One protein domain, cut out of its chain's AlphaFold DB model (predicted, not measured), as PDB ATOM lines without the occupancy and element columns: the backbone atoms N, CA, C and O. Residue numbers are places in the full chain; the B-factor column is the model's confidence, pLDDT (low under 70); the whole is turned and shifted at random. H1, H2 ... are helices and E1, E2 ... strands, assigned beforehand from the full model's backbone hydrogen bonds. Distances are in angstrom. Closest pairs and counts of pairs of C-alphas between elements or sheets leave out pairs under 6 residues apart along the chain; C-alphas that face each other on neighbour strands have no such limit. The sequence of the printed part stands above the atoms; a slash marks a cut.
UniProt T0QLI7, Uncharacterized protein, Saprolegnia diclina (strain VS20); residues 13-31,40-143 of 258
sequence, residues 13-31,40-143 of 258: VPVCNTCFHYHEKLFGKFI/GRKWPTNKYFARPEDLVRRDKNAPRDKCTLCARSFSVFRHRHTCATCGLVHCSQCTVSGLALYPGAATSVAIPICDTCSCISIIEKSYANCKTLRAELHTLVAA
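This is residues 13 to 31 and 40 to 143 of the 258 residues of an uncharacterized protein of Saprolegnia diclina (strain VS20) (UniProt T0QLI7). Little regular structure: a two-stranded antiparallel hairpin, E1 and E2, lies near the middle, H2 and H3 pack together to one side, and residues 40 to 94 form a long stretch without named elements. Short H1 lies far out. The 123 printed residues run H1, E1, E2, H2, H3, mixed class, with 42 in named elements; the whole is compact, radius of gyration of the C-alphas 14.9 A, spans 43 by 31 by 29 A.

E1 is residues 95 to 101, 18.6 A, from C-alpha 95 at (-14.919, -14.377, -3.520). E2 is 107 to 114, 21.9 A; H2 115 to 124, 14.3 A; H3 130 to 142, 17.7 A, ending at (1.972, -22.863, -10.332). H1 is 18 to 21.

In the hairpin E1 and E2, N 98 and O 111 are 2.8 A apart, within hydrogen-bond range. Residues 49 to 50 pair parallel with 99 to 100 of E1. H3, with residues 130 to 134 alone, touches H2, C-alphas of Cys 117 and Cys 130 closest at 5.5 A, a steep tilt of 61 degrees, opposite ways. H1 is apart from E2, H2 and H3. Every O i to N i+4 pair is within hydrogen-bond range in H2 and H3; H1 is too short for one.

C-alphas 31 and 40 are 18.2 A apart across the cut. The links printed whole are tight. Residues 13 to 31, 40 to 46 and 103 to 106 have pLDDT under 70.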
ATOM      1  N   VAL A  13     -27.857 -14.165  11.456       60.88
ATOM      2  CA  VAL A  13     -28.977 -15.105  11.283       60.88
ATOM      3  C   VAL A  13     -28.977 -16.107  12.444       60.88
ATOM      4  O   VAL A  13     -27.956 -16.774  12.637       60.88
ATOM      5  N   PRO A  14     -30.066 -16.232  13.228       56.16
ATOM      6  CA  PRO A  14     -30.148 -17.212  14.310       56.16
ATOM      7  C   PRO A  14     -30.117 -18.645  13.762       56.16
ATOM      8  O   PRO A  14     -30.684 -18.932  12.707       56.16
ATOM      9  N   VAL A  15     -29.464 -19.552  14.487       60.56
ATOM     10  CA  VAL A  15     -29.331 -20.975  14.141       60.56
ATOM     11  C   VAL A  15     -30.080 -21.795  15.194       60.56
ATOM     12  O   VAL A  15     -29.923 -21.556  16.390       60.56
ATOM     13  N   CYS A  16     -30.935 -22.739  14.787       65.81
ATOM     14  CA  CYS A  16     -31.687 -23.549  15.752       65.81
ATOM     15  C   CYS A  16     -30.792 -24.584  16.455       65.81
ATOM     16  O   CYS A  16     -29.761 -24.987  15.921       65.81
ATOM     17  N   ASN A  17     -31.220 -25.067  17.627       47.97
ATOM     18  CA  ASN A  17     -30.438 -25.990  18.462       47.97
ATOM     19  C   ASN A  17     -30.092 -27.320  17.747       47.97
ATOM     20  O   ASN A  17     -29.016 -27.889  17.913       47.97
ATOM     21  N   THR A  18     -30.968 -27.797  16.861       55.53
ATOM     22  CA  THR A  18     -30.705 -28.968  16.007       55.53
ATOM     23  C   THR A  18     -29.620 -28.674  14.965       55.53
ATOM     24  O   THR A  18     -28.700 -29.470  14.789       55.53
ATOM     25  N   CYS A  19     -29.662 -27.493  14.338       59.00
ATOM     26  CA  CYS A  19     -28.595 -26.973  13.474       59.00
ATOM     27  C   CYS A  19     -27.336 -26.549  14.249       59.00
ATOM     28  O   CYS A  19     -26.360 -26.114  13.656       59.00
ATOM     29  N   PHE A  20     -27.339 -26.650  15.570       54.00
ATOM     30  CA  PHE A  20     -26.168 -26.425  16.401       54.00
ATOM     31  C   PHE A  20     -25.512 -27.760  16.784       54.00
ATOM     32  O   PHE A  20     -24.297 -27.896  16.691       54.00
ATOM     33  N   HIS A  21     -26.311 -28.774  17.144       44.38
ATOM     34  CA  HIS A  21     -25.818 -30.065  17.637       44.38
ATOM     35  C   HIS A  21     -25.560 -31.137  16.559       44.38
ATOM     36  O   HIS A  21     -24.665 -31.956  16.747       44.38
ATOM     37  N   TYR A  22     -26.240 -31.133  15.402       52.03
ATOM     38  CA  TYR A  22     -25.988 -32.095  14.298       52.03
ATOM     39  C   TYR A  22     -24.805 -31.691  13.386       52.03
ATOM     40  O   TYR A  22     -24.763 -31.971  12.184       52.03
ATOM     41  N   HIS A  23     -23.826 -31.026  13.996       51.59
ATOM     42  CA  HIS A  23     -22.745 -30.232  13.421       51.59
ATOM     43  C   HIS A  23     -21.868 -30.940  12.363       51.59
ATOM     44  O   HIS A  23     -21.316 -30.279  11.488       51.59
ATOM     45  N   GLU A  24     -21.762 -32.271  12.357       39.59
ATOM     46  CA  GLU A  24     -20.943 -32.976  11.354       39.59
ATOM     47  C   GLU A  24     -21.552 -32.987   9.938       39.59
ATOM     48  O   GLU A  24     -20.852 -33.285   8.968       39.59
ATOM     49  N   LYS A  25     -22.851 -32.680   9.780       43.22
ATOM     50  CA  LYS A  25     -23.556 -32.804   8.488       43.22
ATOM     51  C   LYS A  25     -24.614 -31.727   8.231       43.22
ATOM     52  O   LYS A  25     -25.681 -32.046   7.711       43.22
ATOM     53  N   LEU A  26     -24.365 -30.453   8.527       46.91
ATOM     54  CA  LEU A  26     -25.385 -29.426   8.267       46.91
ATOM     55  C   LEU A  26     -25.424 -28.961   6.813       46.91
ATOM     56  O   LEU A  26     -24.871 -27.942   6.412       46.91
ATOM     57  N   PHE A  27     -26.152 -29.769   6.050       39.72
ATOM     58  CA  PHE A  27     -26.914 -29.417   4.869       39.72
ATOM     59  C   PHE A  27     -28.204 -28.714   5.319       39.72
ATOM     60  O   PHE A  27     -28.889 -29.189   6.222       39.72
ATOM     61  N   GLY A  28     -28.579 -27.626   4.651       36.72
ATOM     62  CA  GLY A  28     -29.888 -26.998   4.813       36.72
ATOM     63  C   GLY A  28     -30.309 -26.321   3.515       36.72
ATOM     64  O   GLY A  28     -29.519 -25.596   2.910       36.72
ATOM     65  N   LYS A  29     -31.545 -26.573   3.059       36.62
ATOM     66  CA  LYS A  29     -32.144 -25.802   1.963       36.62
ATOM     67  C   LYS A  29     -32.236 -24.344   2.408       36.62
ATOM     68  O   LYS A  29     -32.759 -24.046   3.476       36.62
ATOM     69  N   PHE A  30     -31.716 -23.464   1.563       40.06
ATOM     70  CA  PHE A  30     -31.935 -22.024   1.600       40.06
ATOM     71  C   PHE A  30     -33.386 -21.682   1.987       40.06
ATOM     72  O   PHE A  30     -34.319 -22.223   1.393       40.06
ATOM     73  N   ILE A  31     -33.557 -20.796   2.973       36.62
ATOM     74  CA  ILE A  31     -34.867 -20.302   3.414       36.62
ATOM     75  C   ILE A  31     -35.349 -19.252   2.408       36.62
ATOM     76  O   ILE A  31     -34.657 -18.273   2.116       36.62
ATOM     77  N   GLY A  40     -26.981 -14.206 -11.141       43.31
ATOM     78  CA  GLY A  40     -26.637 -15.353 -12.004       43.31
ATOM     79  C   GLY A  40     -25.853 -16.578 -11.495       43.31
ATOM     80  O   GLY A  40     -25.423 -17.363 -12.333       43.31
ATOM     81  N   ARG A  41     -25.646 -16.802 -10.193       44.31
ATOM     82  CA  ARG A  41     -25.022 -18.033  -9.666       44.31
ATOM     83  C   ARG A  41     -25.938 -18.720  -8.654       44.31
ATOM     84  O   ARG A  41     -25.670 -18.704  -7.458       44.31
ATOM     85  N   LYS A  42     -27.023 -19.347  -9.118       42.44
ATOM     86  CA  LYS A  42     -27.774 -20.310  -8.294       42.44
ATOM     87  C   LYS A  42     -27.253 -21.718  -8.566       42.44
ATOM     88  O   LYS A  42     -27.802 -22.436  -9.390       42.44
ATOM     89  N   TRP A  43     -26.197 -22.099  -7.855       40.66
ATOM     90  CA  TRP A  43     -25.918 -23.512  -7.611       40.66
ATOM     91  C   TRP A  43     -26.612 -23.913  -6.300       40.66
ATOM     92  O   TRP A  43     -26.504 -23.161  -5.321       40.66
ATOM     93  N   PRO A  44     -27.328 -25.051  -6.240       44.53
ATOM     94  CA  PRO A  44     -27.801 -25.598  -4.975       44.53
ATOM     95  C   PRO A  44     -26.554 -25.999  -4.183       44.53
ATOM     96  O   PRO A  44     -25.859 -26.945  -4.538       44.53
ATOM     97  N   THR A  45     -26.185 -25.200  -3.185       52.72
ATOM     98  CA  THR A  45     -24.887 -25.326  -2.518       52.72
ATOM     99  C   THR A  45     -25.106 -25.759  -1.089       52.72
ATOM    100  O   THR A  45     -25.722 -25.050  -0.297       52.72
ATOM    101  N   ASN A  46     -24.577 -26.930  -0.757       64.19
ATOM    102  CA  ASN A  46     -24.310 -27.293   0.624       64.19
ATOM    103  C   ASN A  46     -23.329 -26.249   1.149       64.19
ATOM    104  O   ASN A  46     -22.139 -26.291   0.838       64.19
ATOM    105  N   LYS A  47     -23.853 -25.228   1.825       72.06
ATOM    106  CA  LYS A  47     -23.030 -24.216   2.469       72.06
ATOM    107  C   LYS A  47     -22.641 -24.763   3.826       72.06
ATOM    108  O   LYS A  47     -23.493 -24.936   4.690       72.06
ATOM    109  N   TYR A  48     -21.356 -25.024   3.988       84.56
ATOM    110  CA  TYR A  48     -20.782 -25.358   5.279       84.56
ATOM    111  C   TYR A  48     -20.549 -24.064   6.054       84.56
ATOM    112  O   TYR A  48     -20.218 -23.030   5.462       84.56
ATOM    113  N   PHE A  49     -20.751 -24.113   7.366       87.88
ATOM    114  CA  PHE A  49     -20.414 -23.001   8.241       87.88
ATOM    115  C   PHE A  49     -18.931 -23.082   8.601       87.88
ATOM    116  O   PHE A  49     -18.440 -24.146   8.974       87.88
ATOM    117  N   ALA A  50     -18.216 -21.966   8.492       90.00
ATOM    118  CA  ALA A  50     -16.883 -21.845   9.061       90.00
ATOM    119  C   ALA A  50     -17.009 -21.763  10.584       90.00
ATOM    120  O   ALA A  50     -17.752 -20.927  11.116       90.00
ATOM    121  N   ARG A  51     -16.294 -22.631  11.290       88.44
ATOM    122  CA  ARG A  51     -16.215 -22.561  12.745       88.44
ATOM    123  C   ARG A  51     -15.212 -21.499  13.182       88.44
ATOM    124  O   ARG A  51     -14.331 -21.158  12.394       88.44
ATOM    125  N   PRO A  52     -15.285 -21.000  14.428       87.06
ATOM    126  CA  PRO A  52     -14.310 -20.041  14.942       87.06
ATOM    127  C   PRO A  52     -12.843 -20.467  14.755       87.06
ATOM    128  O   PRO A  52     -12.008 -19.613  14.472       87.06
ATOM    129  N   GLU A  53     -12.530 -21.760  14.863       87.31
ATOM    130  CA  GLU A  53     -11.190 -22.319  14.629       87.31
ATOM    131  C   GLU A  53     -10.762 -22.350  13.153       87.31
ATOM    132  O   GLU A  53      -9.566 -22.321  12.866       87.31
ATOM    133  N   ASP A  54     -11.718 -22.362  12.220       91.06
ATOM    134  CA  ASP A  54     -11.452 -22.311  10.780       91.06
ATOM    135  C   ASP A  54     -11.167 -20.872  10.309       91.06
ATOM    136  O   ASP A  54     -10.669 -20.649   9.200       91.06
ATOM    137  N   LEU A  55     -11.521 -19.878  11.131       91.88
ATOM    138  CA  LEU A  55     -11.317 -18.473  10.819       91.88
ATOM    139  C   LEU A  55      -9.871 -18.083  11.077       91.88
ATOM    140  O   LEU A  55      -9.313 -18.281  12.154       91.88
ATOM    141  N   VAL A  56      -9.272 -17.435  10.091       92.62
ATOM    142  CA  VAL A  56      -7.903 -16.955  10.176       92.62
ATOM    143  C   VAL A  56      -7.869 -15.444  10.076       92.62
ATOM    144  O   VAL A  56      -8.628 -14.798   9.350       92.62
ATOM    145  N   ARG A  57      -6.918 -14.856  10.798       91.25
ATOM    146  CA  ARG A  57      -6.566 -13.460  10.573       91.25
ATOM    147  C   ARG A  57      -5.963 -13.322   9.180       91.25
ATOM    148  O   ARG A  57      -5.339 -14.242   8.654       91.25
ATOM    149  N   ARG A  58      -6.109 -12.126   8.619       90.38
ATOM    150  CA  ARG A  58      -5.440 -11.745   7.380       90.38
ATOM    151  C   ARG A  58      -3.945 -12.064   7.453       90.38
ATOM    152  O   ARG A  58      -3.275 -11.652   8.403       90.38
ATOM    153  N   ASP A  59      -3.427 -12.697   6.409       89.38
ATOM    154  CA  ASP A  59      -1.994 -12.882   6.236       89.38
ATOM    155  C   ASP A  59      -1.338 -11.524   5.945       89.38
ATOM    156  O   ASP A  59      -1.663 -10.829   4.974       89.38
ATOM    157  N   LYS A  60      -0.429 -11.107   6.831       88.12
ATOM    158  CA  LYS A  60       0.272  -9.825   6.711       88.12
ATOM    159  C   LYS A  60       1.297  -9.835   5.579       88.12
ATOM    160  O   LYS A  60       1.536  -8.754   5.031       88.12
ATOM    161  N   ASN A  61       1.824 -11.011   5.236       87.44
ATOM    162  CA  ASN A  61       2.904 -11.224   4.272       87.44
ATOM    163  C   ASN A  61       2.385 -11.482   2.852       87.44
ATOM    164  O   ASN A  61       3.150 -11.414   1.894       87.44
ATOM    165  N   ALA A  62       1.087 -11.749   2.695       82.12
ATOM    166  CA  ALA A  62       0.491 -11.976   1.387       82.12
ATOM    167  C   ALA A  62       0.571 -10.725   0.483       82.12
ATOM    168  O   ALA A  62       0.332  -9.607   0.967       82.12
ATOM    169  N   PRO A  63       0.824 -10.894  -0.834       82.62
ATOM    170  CA  PRO A  63       0.785  -9.808  -1.813       82.62
ATOM    171  C   PRO A  63      -0.534  -9.026  -1.745       82.62
ATOM    172  O   PRO A  63      -1.611  -9.602  -1.579       82.62
ATOM    173  N   ARG A  64      -0.454  -7.693  -1.846       86.75
ATOM    174  CA  ARG A  64      -1.595  -6.777  -1.605       86.75
ATOM    175  C   ARG A  64      -2.014  -5.967  -2.828       86.75
ATOM    176  O   ARG A  64      -3.028  -5.263  -2.792       86.75
ATOM    177  N   ASP A  65      -1.210  -6.025  -3.872       92.50
ATOM    178  CA  ASP A  65      -1.348  -5.307  -5.131       92.50
ATOM    179  C   ASP A  65      -2.228  -6.067  -6.130       92.50
ATOM    180  O   ASP A  65      -2.937  -5.430  -6.908       92.50
ATOM    181  N   LYS A  66      -2.283  -7.401  -6.035       93.12
ATOM    182  CA  LYS A  66      -3.057  -8.271  -6.931       93.12
ATOM    183  C   LYS A  66      -3.882  -9.342  -6.219       93.12
ATOM    184  O   LYS A  66      -3.549  -9.791  -5.125       93.12
ATOM    185  N   CYS A  67      -4.966  -9.767  -6.867       93.06
ATOM    186  CA  CYS A  67      -5.792 -10.886  -6.418       93.06
ATOM    187  C   CYS A  67      -4.979 -12.184  -6.401       93.06
ATOM    188  O   CYS A  67      -4.404 -12.555  -7.421       93.06
ATOM    189  N   THR A  68      -5.000 -12.926  -5.292       92.38
ATOM    190  CA  THR A  68      -4.245 -14.185  -5.174       92.38
ATOM    191  C   THR A  68      -4.816 -15.337  -6.013       92.38
ATOM    192  O   THR A  68      -4.200 -16.389  -6.081       92.38
ATOM    193  N   LEU A  69      -6.006 -15.191  -6.610       89.50
ATOM    194  CA  LEU A  69      -6.579 -16.224  -7.487       89.50
ATOM    195  C   LEU A  69      -6.393 -15.896  -8.973       89.50
ATOM    196  O   LEU A  69      -5.891 -16.718  -9.719       89.50
ATOM    197  N   CYS A  70      -6.798 -14.698  -9.401       89.38
ATOM    198  CA  CYS A  70      -6.799 -14.326 -10.820       89.38
ATOM    199  C   CYS A  70      -5.620 -13.440 -11.245       89.38
ATOM    200  O   CYS A  70      -5.624 -12.923 -12.361       89.38
ATOM    201  N   ALA A  71      -4.689 -13.160 -10.326       90.75
ATOM    202  CA  ALA A  71      -3.521 -12.294 -10.502       90.75
ATOM    203  C   ALA A  71      -3.801 -10.847 -10.970       90.75
ATOM    204  O   ALA A  71      -2.869 -10.070 -11.162       90.75
ATOM    205  N   ARG A  72      -5.070 -10.435 -11.107       89.12
ATOM    206  CA  ARG A  72      -5.448  -9.075 -11.514       89.12
ATOM    207  C   ARG A  72      -5.123  -8.057 -10.426       89.12
ATOM    208  O   ARG A  72      -5.519  -8.246  -9.271       89.12
ATOM    209  N   SER A  73      -4.509  -6.945 -10.821       92.44
ATOM    210  CA  SER A  73      -4.224  -5.824  -9.927       92.44
ATOM    211  C   SER A  73      -5.503  -5.200  -9.369       92.44
ATOM    212  O   SER A  73      -6.519  -5.059 -10.064       92.44
ATOM    213  N   PHE A  74      -5.457  -4.819  -8.096       93.75
ATOM    214  CA  PHE A  74      -6.517  -4.050  -7.457       93.75
ATOM    215  C   PHE A  74      -6.516  -2.603  -7.963       93.75
ATOM    216  O   PHE A  74      -5.487  -2.056  -8.345       93.75
ATOM    217  N   SER A  75      -7.691  -1.982  -7.965       92.06
ATOM    218  CA  SER A  75      -7.900  -0.586  -8.373       92.06
ATOM    219  C   SER A  75      -9.039   0.010  -7.548       92.06
ATOM    220  O   SER A  75      -9.657  -0.700  -6.754       92.06
ATOM    221  N   VAL A  76      -9.363   1.287  -7.759       89.75
ATOM    222  CA  VAL A  76     -10.485   1.956  -7.073       89.75
ATOM    223  C   VAL A  76     -11.814   1.208  -7.271       89.75
ATOM    224  O   VAL A  76     -12.617   1.142  -6.347       89.75
ATOM    225  N   PHE A  77     -12.008   0.560  -8.426       90.31
ATOM    226  CA  PHE A  77     -13.215  -0.217  -8.750       90.31
ATOM    227  C   PHE A  77     -13.084  -1.723  -8.480       90.31
ATOM    228  O   PHE A  77     -14.034  -2.482  -8.672       90.31
ATOM    229  N   ARG A  78     -11.900  -2.193  -8.072       91.00
ATOM    230  CA  ARG A  78     -11.656  -3.594  -7.710       91.00
ATOM    231  C   ARG A  78     -11.211  -3.646  -6.264       91.00
ATOM    232  O   ARG A  78     -10.014  -3.637  -5.973       91.00
ATOM    233  N   HIS A  79     -12.197  -3.712  -5.380       91.00
ATOM    234  CA  HIS A  79     -11.969  -3.788  -3.947       91.00
ATOM    235  C   HIS A  79     -11.280  -5.094  -3.539       91.00
ATOM    236  O   HIS A  79     -11.331  -6.121  -4.225       91.00
ATOM    237  N   ARG A  80     -10.600  -5.003  -2.398       94.19
ATOM    238  CA  ARG A  80      -9.860  -6.087  -1.763       94.19
ATOM    239  C   ARG A  80     -10.771  -6.783  -0.760       94.19
ATOM    240  O   ARG A  80     -11.285  -6.134   0.145       94.19
ATOM    241  N   HIS A  81     -10.894  -8.095  -0.878       94.12
ATOM    242  CA  HIS A  81     -11.637  -8.939   0.049       94.12
ATOM    243  C   HIS A  81     -10.669  -9.941   0.667       94.12
ATOM    244  O   HIS A  81      -9.963 -10.644  -0.051       94.12
ATOM    245  N   THR A  82     -10.596  -9.989   1.994       95.44
ATOM    246  CA  THR A  82      -9.754 -10.980   2.677       95.44
ATOM    247  C   THR A  82     -10.579 -12.237   2.886       95.44
ATOM    248  O   THR A  82     -11.636 -12.148   3.495       95.44
ATOM    249  N   CYS A  83     -10.120 -13.385   2.393       96.12
ATOM    250  CA  CYS A  83     -10.779 -14.656   2.672       96.12
ATOM    251  C   CYS A  83     -10.669 -14.970   4.167       96.12
ATOM    252  O   CYS A  83      -9.564 -15.002   4.707       96.12
ATOM    253  N   ALA A  84     -11.796 -15.228   4.820       95.31
ATOM    254  CA  ALA A  84     -11.837 -15.467   6.255       95.31
ATOM    255  C   ALA A  84     -11.209 -16.806   6.677       95.31
ATOM    256  O   ALA A  84     -10.913 -16.966   7.851       95.31
ATOM    257  N   THR A  85     -10.969 -17.746   5.751       95.50
ATOM    258  CA  THR A  85     -10.451 -19.095   6.067       95.50
ATOM    259  C   THR A  85      -9.013 -19.337   5.615       95.50
ATOM    260  O   THR A  85      -8.297 -20.117   6.233       95.50
ATOM    261  N   CYS A  86      -8.525 -18.638   4.581       95.56
ATOM    262  CA  CYS A  86      -7.104 -18.690   4.199       95.56
ATOM    263  C   CYS A  86      -6.327 -17.395   4.470       95.56
ATOM    264  O   CYS A  86      -5.100 -17.406   4.418       95.56
ATOM    265  N   GLY A  87      -7.006 -16.281   4.760       94.31
ATOM    266  CA  GLY A  87      -6.378 -15.012   5.136       94.31
ATOM    267  C   GLY A  87      -5.785 -14.216   3.970       94.31
ATOM    268  O   GLY A  87      -5.238 -13.135   4.194       94.31
ATOM    269  N   LEU A  88      -5.893 -14.715   2.736       94.69
ATOM    270  CA  LEU A  88      -5.344 -14.086   1.531       94.69
ATOM    271  C   LEU A  88      -6.331 -13.106   0.891       94.69
ATOM    272  O   LEU A  88      -7.526 -13.109   1.199       94.69
ATOM    273  N   VAL A  89      -5.828 -12.250  -0.001       95.12
ATOM    274  CA  VAL A  89      -6.600 -11.145  -0.584       95.12
ATOM    275  C   VAL A  89      -7.069 -11.474  -2.000       95.12
ATOM    276  O   VAL A  89      -6.293 -11.759  -2.908       95.12
ATOM    277  N   HIS A  90      -8.370 -11.352  -2.211       94.81
ATOM    278  CA  HIS A  90      -9.054 -11.682  -3.450       94.81
ATOM    279  C   HIS A  90      -9.904 -10.502  -3.936       94.81
ATOM    280  O   HIS A  90     -10.225  -9.585  -3.180       94.81
ATOM    281  N   CYS A  91     -10.250 -10.501  -5.222       93.81
ATOM    282  CA  CYS A  91     -11.233  -9.565  -5.766       93.81
ATOM    283  C   CYS A  91     -12.654 -10.116  -5.616       93.81
ATOM    284  O   CYS A  91     -12.817 -11.325  -5.473       93.81
ATOM    285  N   SER A  92     -13.667  -9.255  -5.739       91.56
ATOM    286  CA  SER A  92     -15.084  -9.632  -5.608       91.56
ATOM    287  C   SER A  92     -15.529 -10.765  -6.539       91.56
ATOM    288  O   SER A  92     -16.445 -11.505  -6.211       91.56
ATOM    289  N   GLN A  93     -14.874 -10.932  -7.694       88.81
ATOM    290  CA  GLN A  93     -15.170 -12.009  -8.648       88.81
ATOM    291  C   GLN A  93     -14.610 -13.376  -8.233       88.81
ATOM    292  O   GLN A  93     -15.044 -14.384  -8.781       88.81
ATOM    293  N   CYS A  94     -13.633 -13.391  -7.323       91.38
ATOM    294  CA  CYS A  94     -12.954 -14.586  -6.813       91.38
ATOM    295  C   CYS A  94     -13.341 -14.885  -5.357       91.38
ATOM    296  O   CYS A  94     -12.650 -15.651  -4.676       91.38
ATOM    297  N   THR A  95     -14.370 -14.201  -4.858       93.19
ATOM    298  CA  THR A  95     -14.919 -14.377  -3.520       93.19
ATOM    299  C   THR A  95     -16.414 -14.593  -3.585       93.19
ATOM    300  O   THR A  95     -17.115 -13.924  -4.340       93.19
ATOM    301  N   VAL A  96     -16.900 -15.457  -2.709       91.88
ATOM    302  CA  VAL A  96     -18.311 -15.723  -2.462       91.88
ATOM    303  C   VAL A  96     -18.653 -15.414  -1.006       91.88
ATOM    304  O   VAL A  96     -17.779 -15.356  -0.137       91.88
ATOM    305  N   SER A  97     -19.943 -15.218  -0.743       90.44
ATOM    306  CA  SER A  97     -20.460 -15.079   0.619       90.44
ATOM    307  C   SER A  97     -20.649 -16.462   1.255       90.44
ATOM    308  O   SER A  97     -21.528 -17.242   0.851       90.44
ATOM    309  N   GLY A  98     -19.779 -16.765   2.219       89.25
ATOM    310  CA  GLY A  98     -19.882 -17.902   3.129       89.25
ATOM    311  C   GLY A  98     -20.568 -17.513   4.438       89.25
ATOM    312  O   GLY A  98     -20.928 -16.357   4.644       89.25
ATOM    313  N   LEU A  99     -20.741 -18.486   5.330       89.00
ATOM    314  CA  LEU A  99     -21.330 -18.280   6.653       89.00
ATOM    315  C   LEU A  99     -20.348 -18.758   7.718       89.00
ATOM    316  O   LEU A  99     -19.733 -19.807   7.546       89.00
ATOM    317  N   ALA A 100     -20.210 -18.010   8.807       88.06
ATOM    318  CA  ALA A 100     -19.464 -18.420   9.991       88.06
ATOM    319  C   ALA A 100     -20.370 -18.465  11.212       88.06
ATOM    320  O   ALA A 100     -21.274 -17.639  11.323       88.06
ATOM    321  N   LEU A 101     -20.106 -19.389  12.133       84.88
ATOM    322  CA  LEU A 101     -20.760 -19.411  13.441       84.88
ATOM    323  C   LEU A 101     -20.139 -18.351  14.360       84.88
ATOM    324  O   LEU A 101     -18.917 -18.212  14.438       84.88
ATOM    325  N   TYR A 102     -20.984 -17.604  15.068       76.62
ATOM    326  CA  TYR A 102     -20.554 -16.640  16.080       76.62
ATOM    327  C   TYR A 102     -19.962 -17.368  17.305       76.62
ATOM    328  O   TYR A 102     -20.331 -18.515  17.557       76.62
ATOM    329  N   PRO A 103     -19.074 -16.749  18.107       62.28
ATOM    330  CA  PRO A 103     -18.621 -17.319  19.379       62.28
ATOM    331  C   PRO A 103     -19.814 -17.539  20.329       62.28
ATOM    332  O   PRO A 103     -20.376 -16.587  20.859       62.28
ATOM    333  N   GLY A 104     -20.245 -18.793  20.481       67.50
ATOM    334  CA  GLY A 104     -21.500 -19.188  21.148       67.50
ATOM    335  C   GLY A 104     -22.472 -19.952  20.238       67.50
ATOM    336  O   GLY A 104     -23.467 -20.475  20.720       67.50
ATOM    337  N   ALA A 105     -22.177 -19.999  18.936       67.06
ATOM    338  CA  ALA A 105     -22.798 -20.742  17.835       67.06
ATOM    339  C   ALA A 105     -24.338 -20.660  17.692       67.06
ATOM    340  O   ALA A 105     -24.912 -21.274  16.800       67.06
ATOM    341  N   ALA A 106     -25.004 -19.799  18.464       69.00
ATOM    342  CA  ALA A 106     -26.430 -19.493  18.335       69.00
ATOM    343  C   ALA A 106     -26.774 -18.610  17.119       69.00
ATOM    344  O   ALA A 106     -27.933 -18.528  16.709       69.00
ATOM    345  N   THR A 107     -25.788 -17.927  16.539       78.25
ATOM    346  CA  THR A 107     -25.966 -17.069  15.364       78.25
ATOM    347  C   THR A 107     -24.883 -17.338  14.333       78.25
ATOM    348  O   THR A 107     -23.789 -17.812  14.648       78.25
ATOM    349  N   SER A 108     -25.198 -17.030  13.081       84.19
ATOM    350  CA  SER A 108     -24.254 -17.053  11.977       84.19
ATOM    351  C   SER A 108     -24.127 -15.683  11.340       84.19
ATOM    352  O   SER A 108     -25.034 -14.855  11.432       84.19
ATOM    353  N   VAL A 109     -22.990 -15.445  10.698       85.12
ATOM    354  CA  VAL A 109     -22.694 -14.183  10.034       85.12
ATOM    355  C   VAL A 109     -22.088 -14.423   8.657       85.12
ATOM    356  O   VAL A 109     -21.315 -15.362   8.457       85.12
ATOM    357  N   ALA A 110     -22.449 -13.570   7.700       87.88
ATOM    358  CA  ALA A 110     -21.888 -13.605   6.358       87.88
ATOM    359  C   ALA A 110     -20.406 -13.209   6.372       87.88
ATOM    360  O   ALA A 110     -20.042 -12.143   6.878       87.88
ATOM    361  N   ILE A 111     -19.562 -14.053   5.779       91.44
ATOM    362  CA  ILE A 111     -18.115 -13.848   5.691       91.44
ATOM    363  C   ILE A 111     -17.606 -14.009   4.251       91.44
ATOM    364  O   ILE A 111     -18.106 -14.848   3.499       91.44
ATOM    365  N   PRO A 112     -16.583 -13.241   3.841       94.38
ATOM    366  CA  PRO A 112     -15.943 -13.421   2.543       94.38
ATOM    367  C   PRO A 112     -15.110 -14.712   2.507       94.38
ATOM    368  O   PRO A 112     -14.172 -14.883   3.285       94.38
ATOM    369  N   ILE A 113     -15.400 -15.593   1.552       95.19
ATOM    370  CA  ILE A 113     -14.662 -16.837   1.294       95.19
ATOM    371  C   ILE A 113     -14.161 -16.814  -0.150       95.19
ATOM    372  O   ILE A 113     -14.905 -16.437  -1.047       95.19
ATOM    373  N   CYS A 114     -12.910 -17.196  -0.412       95.00
ATOM    374  CA  CYS A 114     -12.436 -17.300  -1.795       95.00
ATOM    375  C   CYS A 114     -12.975 -18.552  -2.494       95.00
ATOM    376  O   CYS A 114     -13.245 -19.560  -1.839       95.00
ATOM    377  N   ASP A 115     -13.075 -18.513  -3.823       92.44
ATOM    378  CA  ASP A 115     -13.646 -19.614  -4.615       92.44
ATOM    379  C   ASP A 115     -12.973 -20.964  -4.315       92.44
ATOM    380  O   ASP A 115     -13.660 -21.969  -4.141       92.44
ATOM    381  N   THR A 116     -11.643 -20.998  -4.149       94.44
ATOM    382  CA  THR A 116     -10.910 -22.228  -3.799       94.44
ATOM    383  C   THR A 116     -11.328 -22.786  -2.439       94.44
ATOM    384  O   THR A 116     -11.600 -23.976  -2.329       94.44
ATOM    385  N   CYS A 117     -11.411 -21.946  -1.403       95.88
ATOM    386  CA  CYS A 117     -11.841 -22.390  -0.074       95.88
ATOM    387  C   CYS A 117     -13.316 -22.802  -0.069       95.88
ATOM    388  O   CYS A 117     -13.677 -23.746   0.625       95.88
ATOM    389  N   SER A 118     -14.156 -22.161  -0.887       93.75
ATOM    390  CA  SER A 118     -15.531 -22.616  -1.098       93.75
ATOM    391  C   SER A 118     -15.562 -24.020  -1.711       93.75
ATOM    392  O   SER A 118     -16.313 -24.860  -1.226       93.75
ATOM    393  N   CYS A 119     -14.736 -24.301  -2.726       92.31
ATOM    394  CA  CYS A 119     -14.640 -25.630  -3.340       92.31
ATOM    395  C   CYS A 119     -14.155 -26.682  -2.334       92.31
ATOM    396  O   CYS A 119     -14.788 -27.725  -2.191       92.31
ATOM    397  N   ILE A 120     -13.086 -26.381  -1.586       94.81
ATOM    398  CA  ILE A 120     -12.560 -27.270  -0.540       94.81
ATOM    399  C   ILE A 120     -13.652 -27.580   0.485       94.81
ATOM    400  O   ILE A 120     -13.872 -28.745   0.794       94.81
ATOM    401  N   SER A 121     -14.398 -26.569   0.943       93.50
ATOM    402  CA  SER A 121     -15.467 -26.777   1.923       93.50
ATOM    403  C   SER A 121     -16.571 -27.702   1.426       93.50
ATOM    404  O   SER A 121     -17.109 -28.474   2.207       93.50
ATOM    405  N   ILE A 122     -16.875 -27.677   0.126       90.31
ATOM    406  CA  ILE A 122     -17.888 -28.551  -0.472       90.31
ATOM    407  C   ILE A 122     -17.424 -30.011  -0.486       90.31
ATOM    408  O   ILE A 122     -18.233 -30.923  -0.317       90.31
ATOM    409  N   ILE A 123     -16.125 -30.231  -0.674       91.38
ATOM    410  CA  ILE A 123     -15.518 -31.558  -0.798       91.38
ATOM    411  C   ILE A 123     -15.264 -32.172   0.576       91.38
ATOM    412  O   ILE A 123     -15.730 -33.277   0.847       91.38
ATOM    413  N   GLU A 124     -14.582 -31.422   1.439       91.50
ATOM    414  CA  GLU A 124     -14.200 -31.818   2.799       91.50
ATOM    415  C   GLU A 124     -15.357 -31.704   3.792       91.50
ATOM    416  O   GLU A 124     -15.255 -32.161   4.928       91.50
ATOM    417  N   LYS A 125     -16.456 -31.050   3.395       91.38
ATOM    418  CA  LYS A 125     -17.589 -30.723   4.272       91.38
ATOM    419  C   LYS A 125     -17.178 -29.888   5.493       91.38
ATOM    420  O   LYS A 125     -17.840 -29.913   6.527       91.38
ATOM    421  N   SER A 126     -16.066 -29.161   5.388       91.50
ATOM    422  CA  SER A 126     -15.465 -28.365   6.460       91.50
ATOM    423  C   SER A 126     -14.447 -27.369   5.899       91.50
ATOM    424  O   SER A 126     -13.918 -27.558   4.805       91.50
ATOM    425  N   TYR A 127     -14.124 -26.326   6.666       93.19
ATOM    426  CA  TYR A 127     -13.049 -25.392   6.328       93.19
ATOM    427  C   TYR A 127     -11.706 -25.720   6.999       93.19
ATOM    428  O   TYR A 127     -10.717 -25.062   6.679       93.19
ATOM    429  N   ALA A 128     -11.631 -26.753   7.844       91.25
ATOM    430  CA  ALA A 128     -10.447 -27.065   8.655       91.25
ATOM    431  C   ALA A 128      -9.149 -27.192   7.831       91.25
ATOM    432  O   ALA A 128      -8.114 -26.628   8.181       91.25
ATOM    433  N   ASN A 129      -9.225 -27.862   6.677       93.56
ATOM    434  CA  ASN A 129      -8.072 -28.118   5.810       93.56
ATOM    435  C   ASN A 129      -7.878 -27.057   4.714       93.56
ATOM    436  O   ASN A 129      -7.007 -27.204   3.854       93.56
ATOM    437  N   CYS A 130      -8.660 -25.969   4.718       94.44
ATOM    438  CA  CYS A 130      -8.640 -24.981   3.636       94.44
ATOM    439  C   CYS A 130      -7.274 -24.337   3.434       94.44
ATOM    440  O   CYS A 130      -6.892 -24.088   2.294       94.44
ATOM    441  N   LYS A 131      -6.536 -24.050   4.510       92.69
ATOM    442  CA  LYS A 131      -5.214 -23.427   4.398       92.69
ATOM    443  C   LYS A 131      -4.207 -24.369   3.728       92.69
ATOM    444  O   LYS A 131      -3.505 -23.936   2.817       92.69
ATOM    445  N   THR A 132      -4.185 -25.632   4.149       94.75
ATOM    446  CA  THR A 132      -3.262 -26.666   3.661       94.75
ATOM    447  C   THR A 132      -3.579 -27.056   2.220       94.75
ATOM    448  O   THR A 132      -2.762 -26.815   1.334       94.75
ATOM    449  N   LEU A 133      -4.803 -27.526   1.948       95.88
ATOM    450  CA  LEU A 133      -5.208 -27.985   0.613       95.88
ATOM    451  C   LEU A 133      -5.112 -26.876  -0.436       95.88
ATOM    452  O   LEU A 133      -4.737 -27.119  -1.579       95.88
ATOM    453  N   ARG A 134      -5.420 -25.628  -0.064       95.00
ATOM    454  CA  ARG A 134      -5.257 -24.490  -0.973       95.00
ATOM    455  C   ARG A 134      -3.786 -24.247  -1.306       95.00
ATOM    456  O   ARG A 134      -3.491 -23.934  -2.458       95.00
ATOM    457  N   ALA A 135      -2.893 -24.302  -0.317       93.38
ATOM    458  CA  ALA A 135      -1.468 -24.095  -0.546       93.38
ATOM    459  C   ALA A 135      -0.913 -25.173  -1.485       93.38
ATOM    460  O   ALA A 135      -0.266 -24.832  -2.470       93.38
ATOM    461  N   GLU A 136      -1.255 -26.440  -1.248       95.81
ATOM    462  CA  GLU A 136      -0.887 -27.564  -2.119       95.81
ATOM    463  C   GLU A 136      -1.434 -27.401  -3.541       95.81
ATOM    464  O   GLU A 136      -0.674 -27.470  -4.505       95.81
ATOM    465  N   LEU A 137      -2.726 -27.090  -3.683       95.12
ATOM    466  CA  LEU A 137      -3.360 -26.836  -4.980       95.12
ATOM    467  C   LEU A 137      -2.659 -25.702  -5.732       95.12
ATOM    468  O   LEU A 137      -2.382 -25.819  -6.923       95.12
ATOM    469  N   HIS A 138      -2.360 -24.600  -5.045       92.06
ATOM    470  CA  HIS A 138      -1.678 -23.469  -5.663       92.06
ATOM    471  C   HIS A 138      -0.254 -23.836  -6.097       92.06
ATOM    472  O   HIS A 138       0.174 -23.403  -7.163       92.06
ATOM    473  N   THR A 139       0.469 -24.634  -5.308       93.75
ATOM    474  CA  THR A 139       1.791 -25.155  -5.682       93.75
ATOM    475  C   THR A 139       1.705 -26.037  -6.926       93.75
ATOM    476  O   THR A 139       2.482 -25.835  -7.853       93.75
ATOM    477  N   LEU A 140       0.726 -26.947  -6.993       94.75
ATOM    478  CA  LEU A 140       0.511 -27.814  -8.156       94.75
ATOM    479  C   LEU A 140       0.247 -27.012  -9.431       94.75
ATOM    480  O   LEU A 140       0.865 -27.264 -10.460       94.75
ATOM    481  N   VAL A 141      -0.653 -26.029  -9.365       92.06
ATOM    482  CA  VAL A 141      -1.043 -25.234 -10.538       92.06
ATOM    483  C   VAL A 141       0.042 -24.240 -10.966       92.06
ATOM    484  O   VAL A 141       0.118 -23.874 -12.138       92.06
ATOM    485  N   ALA A 142       0.867 -23.768 -10.030       90.50
ATOM    486  CA  ALA A 142       1.972 -22.863 -10.332       90.50
ATOM    487  C   ALA A 142       3.221 -23.584 -10.866       90.50
ATOM    488  O   ALA A 142       4.149 -22.913 -11.320       90.50
ATOM    489  N   ALA A 143       3.270 -24.917 -10.794       92.81
ATOM    490  CA  ALA A 143       4.406 -25.691 -11.270       92.81
ATOM    491  C   ALA A 143       4.526 -25.623 -12.809       92.81
ATOM    492  O   ALA A 143       3.511 -25.610 -13.509       92.81
TER     493      ALA A 143